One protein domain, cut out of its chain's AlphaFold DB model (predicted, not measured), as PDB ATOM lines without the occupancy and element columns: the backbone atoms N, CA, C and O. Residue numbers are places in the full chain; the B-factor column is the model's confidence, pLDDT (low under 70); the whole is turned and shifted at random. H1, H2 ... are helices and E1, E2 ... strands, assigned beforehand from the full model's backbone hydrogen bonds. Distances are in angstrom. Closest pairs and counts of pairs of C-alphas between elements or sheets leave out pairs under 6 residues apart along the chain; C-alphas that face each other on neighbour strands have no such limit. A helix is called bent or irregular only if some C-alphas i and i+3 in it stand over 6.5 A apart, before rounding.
ATOM      1  N   LEU A  10      -4.345  34.626 -24.183       85.50
ATOM      2  CA  LEU A  10      -5.122  34.023 -25.257       85.50
ATOM      3  C   LEU A  10      -6.483  33.570 -24.728       85.50
ATOM      4  O   LEU A  10      -6.572  32.782 -23.786       85.50
ATOM      5  N   VAL A  11      -7.545  34.050 -25.368       85.19
ATOM      6  CA  VAL A  11      -8.929  33.712 -25.044       85.19
ATOM      7  C   VAL A  11      -9.560  33.032 -26.250       85.19
ATOM      8  O   VAL A  11      -9.722  33.636 -27.311       85.19
ATOM      9  N   ALA A  12      -9.932  31.767 -26.081       85.44
ATOM     10  CA  ALA A  12     -10.737  31.037 -27.050       85.44
ATOM     11  C   ALA A  12     -12.217  31.155 -26.668       85.44
ATOM     12  O   ALA A  12     -12.598  30.846 -25.539       85.44
ATOM     13  N   ALA A  13     -13.050  31.587 -27.608       82.94
ATOM     14  CA  ALA A  13     -14.452  31.886 -27.367       82.94
ATOM     15  C   ALA A  13     -15.358  31.311 -28.475       82.94
ATOM     16  O   ALA A  13     -14.928  31.137 -29.622       82.94
ATOM     17  N   PRO A  14     -16.627  30.987 -28.168       83.81
ATOM     18  CA  PRO A  14     -17.603  30.641 -29.194       83.81
ATOM     19  C   PRO A  14     -17.951  31.878 -30.029       83.81
ATOM     20  O   PRO A  14     -18.018  32.990 -29.502       83.81
ATOM     21  N   GLN A  15     -18.236  31.691 -31.319       84.94
ATOM     22  CA  GLN A  15     -18.613  32.787 -32.222       84.94
ATOM     23  C   GLN A  15     -19.830  33.584 -31.725       84.94
ATOM     24  O   GLN A  15     -19.890  34.794 -31.919       84.94
ATOM     25  N   SER A  16     -20.772  32.930 -31.038       83.88
ATOM     26  CA  SER A  16     -21.955  33.577 -30.453       83.88
ATOM     27  C   SER A  16     -21.624  34.663 -29.421       83.88
ATOM     28  O   SER A  16     -22.444  35.544 -29.186       83.88
ATOM     29  N   SER A  17     -20.424  34.638 -28.834       84.75
ATOM     30  CA  SER A  17     -19.970  35.642 -27.864       84.75
ATOM     31  C   SER A  17     -19.287  36.863 -28.495       84.75
ATOM     32  O   SER A  17     -18.896  37.770 -27.763       84.75
ATOM     33  N   LEU A  18     -19.150  36.919 -29.827       89.06
ATOM     34  CA  LEU A  18     -18.442  37.995 -30.532       89.06
ATOM     35  C   LEU A  18     -18.961  39.388 -30.152       89.06
ATOM     36  O   LEU A  18     -18.183  40.228 -29.714       89.06
ATOM     37  N   ALA A  19     -20.278  39.601 -30.239       90.44
ATOM     38  CA  ALA A  19     -20.887  40.901 -29.952       90.44
ATOM     39  C   ALA A  19     -20.648  41.363 -28.501       90.44
ATOM     40  O   ALA A  19     -20.445  42.548 -28.244       90.44
ATOM     41  N   MET A  20     -20.631  40.424 -27.549       91.69
ATOM     42  CA  MET A  20     -20.316  40.719 -26.149       91.69
ATOM     43  C   MET A  20     -18.862  41.179 -26.006       91.69
ATOM     44  O   MET A  20     -18.600  42.176 -25.340       91.69
ATOM     45  N   TRP A  21     -17.919  40.486 -26.650       92.19
ATOM     46  CA  TRP A  21     -16.507  40.860 -26.609       92.19
ATOM     47  C   TRP A  21     -16.240  42.210 -27.268       92.19
ATOM     48  O   TRP A  21     -15.550  43.031 -26.671       92.19
ATOM     49  N   GLU A  22     -16.821  42.479 -28.440       91.00
ATOM     50  CA  GLU A  22     -16.717  43.787 -29.097       91.00
ATOM     51  C   GLU A  22     -17.215  44.905 -28.172       91.00
ATOM     52  O   GLU A  22     -16.515  45.898 -27.966       91.00
ATOM     53  N   HIS A  23     -18.366  44.701 -27.522       91.38
ATOM     54  CA  HIS A  23     -18.903  45.644 -26.546       91.38
ATOM     55  C   HIS A  23     -17.956  45.867 -25.354       91.38
ATOM     56  O   HIS A  23     -17.648  47.013 -25.021       91.38
ATOM     57  N   CYS A  24     -17.436  44.793 -24.749       89.94
ATOM     58  CA  CYS A  24     -16.480  44.879 -23.642       89.94
ATOM     59  C   CYS A  24     -15.192  45.607 -24.044       89.94
ATOM     60  O   CYS A  24     -14.724  46.463 -23.300       89.94
ATOM     61  N   THR A  25     -14.637  45.318 -25.227       92.44
ATOM     62  CA  THR A  25     -13.406  45.975 -25.701       92.44
ATOM     63  C   THR A  25     -13.586  47.482 -25.881       92.44
ATOM     64  O   THR A  25     -12.667  48.246 -25.589       92.44
ATOM     65  N   GLY A  26     -14.782  47.916 -26.297       91.00
ATOM     66  CA  GLY A  26     -15.135  49.329 -26.406       91.00
ATOM     67  C   GLY A  26     -15.241  50.022 -25.047       91.00
ATOM     68  O   GLY A  26     -14.682  51.105 -24.878       91.00
ATOM     69  N   ILE A  27     -15.909  49.389 -24.073       94.50
ATOM     70  CA  ILE A  27     -16.045  49.913 -22.701       94.50
ATOM     71  C   ILE A  27     -14.683  50.026 -22.012       94.50
ATOM     72  O   ILE A  27     -14.389  51.028 -21.371       94.50
ATOM     73  N   GLU A  28     -13.841  49.007 -22.161       90.06
ATOM     74  CA  GLU A  28     -12.527  48.938 -21.517       90.06
ATOM     75  C   GLU A  28     -11.438  49.724 -22.273       90.06
ATOM     76  O   GLU A  28     -10.268  49.711 -21.881       90.06
ATOM     77  N   HIS A  29     -11.805  50.402 -23.365       93.94
ATOM     78  CA  HIS A  29     -10.904  51.186 -24.212       93.94
ATOM     79  C   HIS A  29      -9.696  50.388 -24.725       93.94
ATOM     80  O   HIS A  29      -8.564  50.878 -24.764       93.94
ATOM     81  N   TRP A  30      -9.920  49.135 -25.113       94.50
ATOM     82  CA  TRP A  30      -8.873  48.327 -25.722       94.50
ATOM     83  C   TRP A  30      -8.604  48.808 -27.147       94.50
ATOM     84  O   TRP A  30      -9.518  49.066 -27.927       94.50
ATOM     85  N   THR A  31      -7.327  48.907 -27.505       96.12
ATOM     86  CA  THR A  31      -6.899  49.301 -28.849       96.12
ATOM     87  C   THR A  31      -6.707  48.056 -29.698       96.12
ATOM     88  O   THR A  31      -5.945  47.169 -29.314       96.12
ATOM     89  N   LEU A  32      -7.379  47.976 -30.845       95.94
ATOM     90  CA  LEU A  32      -7.178  46.887 -31.797       95.94
ATOM     91  C   LEU A  32      -5.804  47.033 -32.473       95.94
ATOM     92  O   LEU A  32      -5.561  48.008 -33.178       95.94
ATOM     93  N   GLU A  33      -4.921  46.059 -32.270       94.62
ATOM     94  CA  GLU A  33      -3.600  45.990 -32.909       94.62
ATOM     95  C   GLU A  33      -3.643  45.204 -34.229       94.62
ATOM     96  O   GLU A  33      -2.929  45.534 -35.174       94.62
ATOM     97  N   SER A  34      -4.457  44.144 -34.310       93.94
ATOM     98  CA  SER A  34      -4.575  43.311 -35.514       93.94
ATOM     99  C   SER A  34      -5.889  42.538 -35.551       93.94
ATOM    100  O   SER A  34      -6.376  42.079 -34.525       93.94
ATOM    101  N   SER A  35      -6.425  42.329 -36.751       94.50
ATOM    102  CA  SER A  35      -7.556  41.432 -37.032       94.50
ATOM    103  C   SER A  35      -7.191  40.295 -37.997       94.50
ATOM    104  O   SER A  35      -8.046  39.543 -38.460       94.50
ATOM    105  N   SER A  36      -5.906  40.165 -38.336       90.88
ATOM    106  CA  SER A  36      -5.434  39.144 -39.271       90.88
ATOM    107  C   SER A  36      -5.203  37.820 -38.553       90.88
ATOM    108  O   SER A  36      -4.294  37.712 -37.732       90.88
ATOM    109  N   THR A  37      -5.997  36.801 -38.890       86.56
ATOM    110  CA  THR A  37      -5.892  35.463 -38.295       86.56
ATOM    111  C   THR A  37      -4.524  34.828 -38.574       86.56
ATOM    112  O   THR A  37      -4.176  34.623 -39.743       86.56
ATOM    113  N   PRO A  38      -3.757  34.446 -37.536       82.12
ATOM    114  CA  PRO A  38      -2.493  33.738 -37.714       82.12
ATOM    115  C   PRO A  38      -2.688  32.380 -38.406       82.12
ATOM    116  O   PRO A  38      -3.673  31.684 -38.148       82.12
ATOM    117  N   CYS A  39      -1.722  31.968 -39.239       80.75
ATOM    118  CA  CYS A  39      -1.776  30.707 -39.996       80.75
ATOM    119  C   CYS A  39      -2.196  29.474 -39.171       80.75
ATOM    120  O   CYS A  39      -3.061  28.748 -39.655       80.75
ATOM    121  N   PRO A  40      -1.689  29.246 -37.940       76.12
ATOM    122  CA  PRO A  40      -2.062  28.066 -37.152       76.12
ATOM    123  C   PRO A  40      -3.557  27.966 -36.819       76.12
ATOM    124  O   PRO A  40      -4.068  26.880 -36.569       76.12
ATOM    125  N   PHE A  41      -4.271  29.093 -36.808       78.50
ATOM    126  CA  PHE A  41      -5.682  29.141 -36.426       78.50
ATOM    127  C   PHE A  41      -6.623  29.249 -37.623       78.50
ATOM    128  O   PHE A  41      -7.833  29.133 -37.453       78.50
ATOM    129  N   LYS A  42      -6.097  29.451 -38.834       81.56
ATOM    130  CA  LYS A  42      -6.870  29.804 -40.035       81.56
ATOM    131  C   LYS A  42      -7.983  28.799 -40.363       81.56
ATOM    132  O   LYS A  42      -9.063  29.179 -40.824       81.56
ATOM    133  N   ASP A  43      -7.753  27.526 -40.057       82.00
ATOM    134  CA  ASP A  43      -8.698  26.451 -40.358       82.00
ATOM    135  C   ASP A  43      -9.855  26.379 -39.359       82.00
ATOM    136  O   ASP A  43     -10.985  26.111 -39.765       82.00
ATOM    137  N   ASN A  44      -9.621  26.734 -38.093       80.06
ATOM    138  CA  ASN A  44     -10.584  26.557 -36.996       80.06
ATOM    139  C   ASN A  44     -11.161  27.876 -36.450       80.06
ATOM    140  O   ASN A  44     -12.153  27.868 -35.720       80.06
ATOM    141  N   CYS A  45     -10.566  29.010 -36.810       85.81
ATOM    142  CA  CYS A  45     -10.912  30.336 -36.316       85.81
ATOM    143  C   CYS A  45     -11.749  31.107 -37.340       85.81
ATOM    144  O   CYS A  45     -11.353  31.257 -38.495       85.81
ATOM    145  N   ALA A  46     -12.927  31.561 -36.918       89.19
ATOM    146  CA  ALA A  46     -13.798  32.439 -37.691       89.19
ATOM    147  C   ALA A  46     -13.314  33.889 -37.615       89.19
ATOM    148  O   ALA A  46     -13.210  34.553 -38.641       89.19
ATOM    149  N   PHE A  47     -12.983  34.349 -36.405       90.25
ATOM    150  CA  PHE A  47     -12.522  35.712 -36.157       90.25
ATOM    151  C   PHE A  47     -11.348  35.719 -35.190       90.25
ATOM    152  O   PHE A  47     -11.362  35.010 -34.182       90.25
ATOM    153  N   TYR A  48     -10.366  36.559 -35.491       91.88
ATOM    154  CA  TYR A  48      -9.211  36.808 -34.650       91.88
ATOM    155  C   TYR A  48      -9.102  38.301 -34.386       91.88
ATOM    156  O   TYR A  48      -9.155  39.091 -35.329       91.88
ATOM    157  N   PHE A  49      -8.879  38.671 -33.129       93.81
ATOM    158  CA  PHE A  49      -8.561  40.044 -32.764       93.81
ATOM    159  C   PHE A  49      -7.438  40.079 -31.735       93.81
ATOM    160  O   PHE A  49      -7.507  39.430 -30.692       93.81
ATOM    161  N   ALA A  50      -6.411  40.865 -32.022       93.06
ATOM    162  CA  ALA A  50      -5.360  41.217 -31.089       93.06
ATOM    163  C   ALA A  50      -5.622  42.621 -30.556       93.06
ATOM    164  O   ALA A  50      -5.699  43.573 -31.330       93.06
ATOM    165  N   TYR A  51      -5.722  42.739 -29.241       92.88
ATOM    166  CA  TYR A  51      -5.943  43.987 -28.535       92.88
ATOM    167  C   TYR A  51      -4.782  44.313 -27.600       92.88
ATOM    168  O   TYR A  51      -4.175  43.421 -27.004       92.88
ATOM    169  N   CYS A  52      -4.552  45.606 -27.405       93.12
ATOM    170  CA  CYS A  52      -3.735  46.151 -26.336       93.12
ATOM    171  C   CYS A  52      -4.632  46.917 -25.356       93.12
ATOM    172  O   CYS A  52      -5.408  47.789 -25.749       93.12
ATOM    173  N   THR A  53      -4.548  46.579 -24.075       90.81
ATOM    174  CA  THR A  53      -5.263  47.304 -23.018       90.81
ATOM    175  C   THR A  53      -4.581  48.648 -22.734       90.81
ATOM    176  O   THR A  53      -3.381  48.786 -22.981       90.81
ATOM    177  N   PRO A  54      -5.267  49.615 -22.098       89.75
ATOM    178  CA  PRO A  54      -4.643  50.874 -21.671       89.75
ATOM    179  C   PRO A  54      -3.432  50.698 -20.739       89.75
ATOM    180  O   PRO A  54      -2.593  51.585 -20.624       89.75
ATOM    181  N   LYS A  55      -3.328  49.540 -20.072       89.06
ATOM    182  CA  LYS A  55      -2.205  49.177 -19.194       89.06
ATOM    183  C   LYS A  55      -1.033  48.525 -19.945       89.06
ATOM    184  O   LYS A  55      -0.063  48.120 -19.314       89.06
ATOM    185  N   GLY A  56      -1.118  48.397 -21.269       87.00
ATOM    186  CA  GLY A  56      -0.085  47.791 -22.111       87.00
ATOM    187  C   GLY A  56      -0.124  46.261 -22.171       87.00
ATOM    188  O   GLY A  56       0.781  45.651 -22.735       87.00
ATOM    189  N   HIS A  57      -1.145  45.615 -21.600       87.94
ATOM    190  CA  HIS A  57      -1.299  44.160 -21.705       87.94
ATOM    191  C   HIS A  57      -1.882  43.772 -23.060       87.94
ATOM    192  O   HIS A  57      -2.830  44.411 -23.518       87.94
ATOM    193  N   ARG A  58      -1.373  42.690 -23.651       89.75
ATOM    194  CA  ARG A  58      -1.878  42.143 -24.913       89.75
ATOM    195  C   ARG A  58      -2.886  41.029 -24.674       89.75
ATOM    196  O   ARG A  58      -2.659  40.158 -23.837       89.75
ATOM    197  N   ILE A  59      -3.976  41.050 -25.431       90.00
ATOM    198  CA  ILE A  59      -5.055  40.063 -25.371       90.00
ATOM    199  C   ILE A  59      -5.367  39.609 -26.793       90.00
ATOM    200  O   ILE A  59      -5.589  40.432 -27.676       90.00
ATOM    201  N   TRP A  60      -5.386  38.302 -27.026       91.50
ATOM    202  CA  TRP A  60      -5.755  37.695 -28.300       91.50
ATOM    203  C   TRP A  60      -7.077  36.956 -28.140       91.50
ATOM    204  O   TRP A  60      -7.163  35.991 -27.384       91.50
ATOM    205  N   LEU A  61      -8.098  37.400 -28.864       90.56
ATOM    206  CA  LEU A  61      -9.408  36.768 -28.911       90.56
ATOM    207  C   LEU A  61      -9.505  35.904 -30.167       90.56
ATOM    208  O   LEU A  61      -9.315  36.393 -31.282       90.56
ATOM    209  N   LEU A  62      -9.809  34.623 -29.983       90.44
ATOM    210  CA  LEU A  62     -10.040  33.667 -31.058       90.44
ATOM    211  C   LEU A  62     -11.467  33.150 -30.977       90.44
ATOM    212  O   LEU A  62     -11.855  32.523 -29.993       90.44
ATOM    213  N   PHE A  63     -12.223  33.355 -32.045       87.88
ATOM    214  CA  PHE A  63     -13.599  32.895 -32.156       87.88
ATOM    215  C   PHE A  63     -13.665  31.653 -33.033       87.88
ATOM    216  O   PHE A  63     -13.175  31.658 -34.163       87.88
ATOM    217  N   SER A  64     -14.235  30.572 -32.506       83.94
ATOM    218  CA  SER A  64     -14.308  29.283 -33.206       83.94
ATOM    219  C   SER A  64     -15.276  29.345 -34.384       83.94
ATOM    220  O   SER A  64     -16.344  29.935 -34.259       83.94
ATOM    221  N   LYS A  65     -14.954  28.681 -35.504       82.00
ATOM    222  CA  LYS A  65     -15.914  28.469 -36.608       82.00
ATOM    223  C   LYS A  65     -17.094  27.592 -36.200       82.00
ATOM    224  O   LYS A  65     -18.161  27.682 -36.802       82.00
ATOM    225  N   LYS A  66     -16.923  26.723 -35.199       77.62
ATOM    226  CA  LYS A  66     -18.032  25.929 -34.674       77.62
ATOM    227  C   LYS A  66     -18.756  26.737 -33.607       77.62
ATOM    228  O   LYS A  66     -18.189  27.049 -32.562       77.62
ATOM    229  N   MET A  67     -20.031  27.014 -33.873       58.31
ATOM    230  CA  MET A  67     -20.900  27.910 -33.099       58.31
ATOM    231  C   MET A  67     -20.870  27.678 -31.575       58.31
ATOM    232  O   MET A  67     -21.000  28.641 -30.826       58.31
ATOM    233  N   ASN A  68     -20.636  26.436 -31.121       58.22
ATOM    234  CA  ASN A  68     -20.781  26.035 -29.714       58.22
ATOM    235  C   ASN A  68     -19.523  25.426 -29.069       58.22
ATOM    236  O   ASN A  68     -19.626  24.847 -27.991       58.22
ATOM    237  N   SER A  69     -18.344  25.498 -29.695       63.34
ATOM    238  CA  SER A  69     -17.155  24.844 -29.131       63.34
ATOM    239  C   SER A  69     -15.889  25.672 -29.300       63.34
ATOM    240  O   SER A  69     -15.331  25.771 -30.393       63.34
ATOM    241  N   ALA A  70     -15.395  26.212 -28.183       61.31
ATOM    242  CA  ALA A  70     -14.028  26.715 -28.065       61.31
ATOM    243  C   ALA A  70     -12.989  25.572 -28.025       61.31
ATOM    244  O   ALA A  70     -11.801  25.826 -28.208       61.31
ATOM    245  N   MET A  71     -13.417  24.313 -27.839       63.69
ATOM    246  CA  MET A  71     -12.513  23.165 -27.683       63.69
ATOM    247  C   MET A  71     -11.681  22.895 -28.936       63.69
ATOM    248  O   MET A  71     -10.529  22.509 -28.809       63.69
ATOM    249  N   ASP A  72     -12.207  23.150 -30.138       63.72
ATOM    250  CA  ASP A  72     -11.436  22.951 -31.376       63.72
ATOM    251  C   ASP A  72     -10.280  23.959 -31.505       63.72
ATOM    252  O   ASP A  72      -9.201  23.616 -31.987       63.72
ATOM    253  N   LEU A  73     -10.474  25.192 -31.021       66.31
ATOM    254  CA  LEU A  73      -9.410  26.199 -30.951       66.31
ATOM    255  C   LEU A  73      -8.373  25.843 -29.889       66.31
ATOM    256  O   LEU A  73      -7.177  26.008 -30.119       66.31
ATOM    257  N   LEU A  74      -8.831  25.328 -28.748       67.19
ATOM    258  CA  LEU A  74      -7.960  24.846 -27.685       67.19
ATOM    259  C   LEU A  74      -7.130  23.650 -28.160       67.19
ATOM    260  O   LEU A  74      -5.922  23.656 -27.974       67.19
ATOM    261  N   LEU A  75      -7.734  22.671 -28.835       63.50
ATOM    262  CA  LEU A  75      -7.035  21.521 -29.417       63.50
ATOM    263  C   LEU A  75      -6.030  21.943 -30.495       63.50
ATOM    264  O   LEU A  75      -4.905  21.449 -30.498       63.50
ATOM    265  N   ALA A  76      -6.390  22.885 -31.374       61.31
ATOM    266  CA  ALA A  76      -5.458  23.448 -32.350       61.31
ATOM    267  C   ALA A  76      -4.269  24.140 -31.662       61.31
ATOM    268  O   ALA A  76      -3.123  23.945 -32.065       61.31
ATOM    269  N   PHE A  77      -4.526  24.885 -30.582       65.19
ATOM    270  CA  PHE A  77      -3.480  25.502 -29.774       65.19
ATOM    271  C   PHE A  77      -2.618  24.463 -29.049       65.19
ATOM    272  O   PHE A  77      -1.404  24.569 -29.104       65.19
ATOM    273  N   PHE A  78      -3.203  23.442 -28.417       62.94
ATOM    274  CA  PHE A  78      -2.466  22.379 -27.726       62.94
ATOM    275  C   PHE A  78      -1.596  21.566 -28.684       62.94
ATOM    276  O   PHE A  78      -0.459  21.271 -28.341       62.94
ATOM    277  N   ASN A  79      -2.082  21.259 -29.889       58.66
ATOM    278  CA  ASN A  79      -1.284  20.600 -30.926       58.66
ATOM    279  C   ASN A  79      -0.142  21.493 -31.435       58.66
ATOM    280  O   ASN A  79       0.941  21.003 -31.741       58.66
ATOM    281  N   PHE A  80      -0.356  22.808 -31.505       55.56
ATOM    282  CA  PHE A  80       0.693  23.752 -31.883       55.56
ATOM    283  C   PHE A  80       1.711  23.978 -30.754       55.56
ATOM    284  O   PHE A  80       2.910  24.029 -31.011       55.56
ATOM    285  N   ALA A  81       1.249  24.061 -29.506       54.66
ATOM    286  CA  ALA A  81       2.057  24.257 -28.307       54.66
ATOM    287  C   ALA A  81       2.838  22.995 -27.900       54.66
ATOM    288  O   ALA A  81       3.926  23.093 -27.336       54.66
ATOM    289  N   SER A  82       2.315  21.802 -28.203       49.94
ATOM    290  CA  SER A  82       3.051  20.540 -28.058       49.94
ATOM    291  C   SER A  82       4.128  20.381 -29.133       49.94
ATOM    292  O   SER A  82       5.171  19.789 -28.864       49.94
ATOM    293  N   ALA A  83       3.914  20.957 -30.322       48.66
ATOM    294  CA  ALA A  83       4.911  21.024 -31.390       48.66
ATOM    295  C   ALA A  83       5.929  22.169 -31.207       48.66
ATOM    296  O   ALA A  83       7.047  22.083 -31.710       48.66
ATOM    297  N   SER A  84       5.561  23.239 -30.497       42.66
ATOM    298  CA  SER A  84       6.363  24.454 -30.327       42.66
ATOM    299  C   SER A  84       6.201  24.982 -28.906       42.66
ATOM    300  O   SER A  84       5.111  25.411 -28.554       42.66
TER     301      SER A  84
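Overview. This is residues 10 to 84 of the 103 residues of an uncharacterized protein of Gymnopus androsaceus JB14 (UniProt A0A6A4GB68). A twisted sheet of four strands forms the core, with one helix packed over each face. H1 runs along strands E4 and E3 on one face, while H2 packs slantwise on the opposite face with residues 71 to 77, close to the end of the sheet where E1, E4 and E3 hold Ala 12, Ser 64 and Cys 45. The printed part has 75 residues, with two named helices and four named strands in the order E1, H1, E2, E3, E4, H2. The sheet is mixed, in the order E1, E4, E3, E2, and the class is mixed, helices and strands. The whole is compact and rounded, with a radius of gyration of the C-alphas of 12.3 A and spans of 33 by 27 by 16 A.

Arrangement. E1, residues 10 to 14, is an edge strand and is parallel to E4, residues 58 to 64, at 28 degrees; N 11 and O 60 are 2.8 A apart, within hydrogen-bond range. H1, residues 15 to 27, is on the sheet at a height of 9.2 A, over E4 and E3, residues 45 to 52. It runs along the strands, at 9 degrees to E4 on the local plane, and its closest C-alphas to E4 are those of Gln 15 and Phe 63, 5.0 A apart. E2, residues 31 to 34, is the other edge strand and is apart from E1. E2 and E3 form a hairpin, antiparallel at 132 degrees, with N 33 and O 50 2.8 A apart. E3 and E4 form a second hairpin, antiparallel at 167 degrees, with N 61 and O 49 2.8 A apart. E2, E3 and E4 make a meander, each strand the antiparallel neighbour of the one before. E1, H1 and E2 make a split strand-helix-strand unit, two strands of one sheet joined through a helix, with E4 and E3 between them in the sheet, and its crossover is right-handed. H2, residues 71 to 83, is on the opposite face from H1, giving three layers, helices on both faces of a sheet. Its height over the sheet is 10.3 A, and it lies over E4, slantwise to the strands at 39 degrees on the local plane; its closest C-alphas to E4 are those of Leu 73 and Ser 64, 6.2 A apart. H1 and H2 are apart. In H2 each O i to N i+4 pair is within hydrogen-bond range; in H1, 7 of 9 are.

Along the chain. E1 begins at C-alpha 10, (-5.122, 34.023, -25.257), and is 13.5 A long from first to last C-alpha. H1 measures 19.8 A and is irregular, with C-alphas 16 and 19 7.4 A apart. E2 measures 9.3 A, E3 20.0 A and E4 19.7 A; E3 begins at C-alpha 45, (-10.912, 30.336, -36.316). H2 measures 17.9 A and ends at C-alpha 83, (4.911, 21.024, -31.390).

Size, cuts and confidence. The two C-alphas farthest apart are those of Ile 27 and Ala 83, 36.7 A. The sheet is only just strongly twisted, with C-alphas up to 4.4 A off its best plane. The printed part has no cut, and no link between named elements is long. The mean pLDDT of the printed part is 81.4; residues 67 to 84, of which 71 to 83 belong to H2, are under 70.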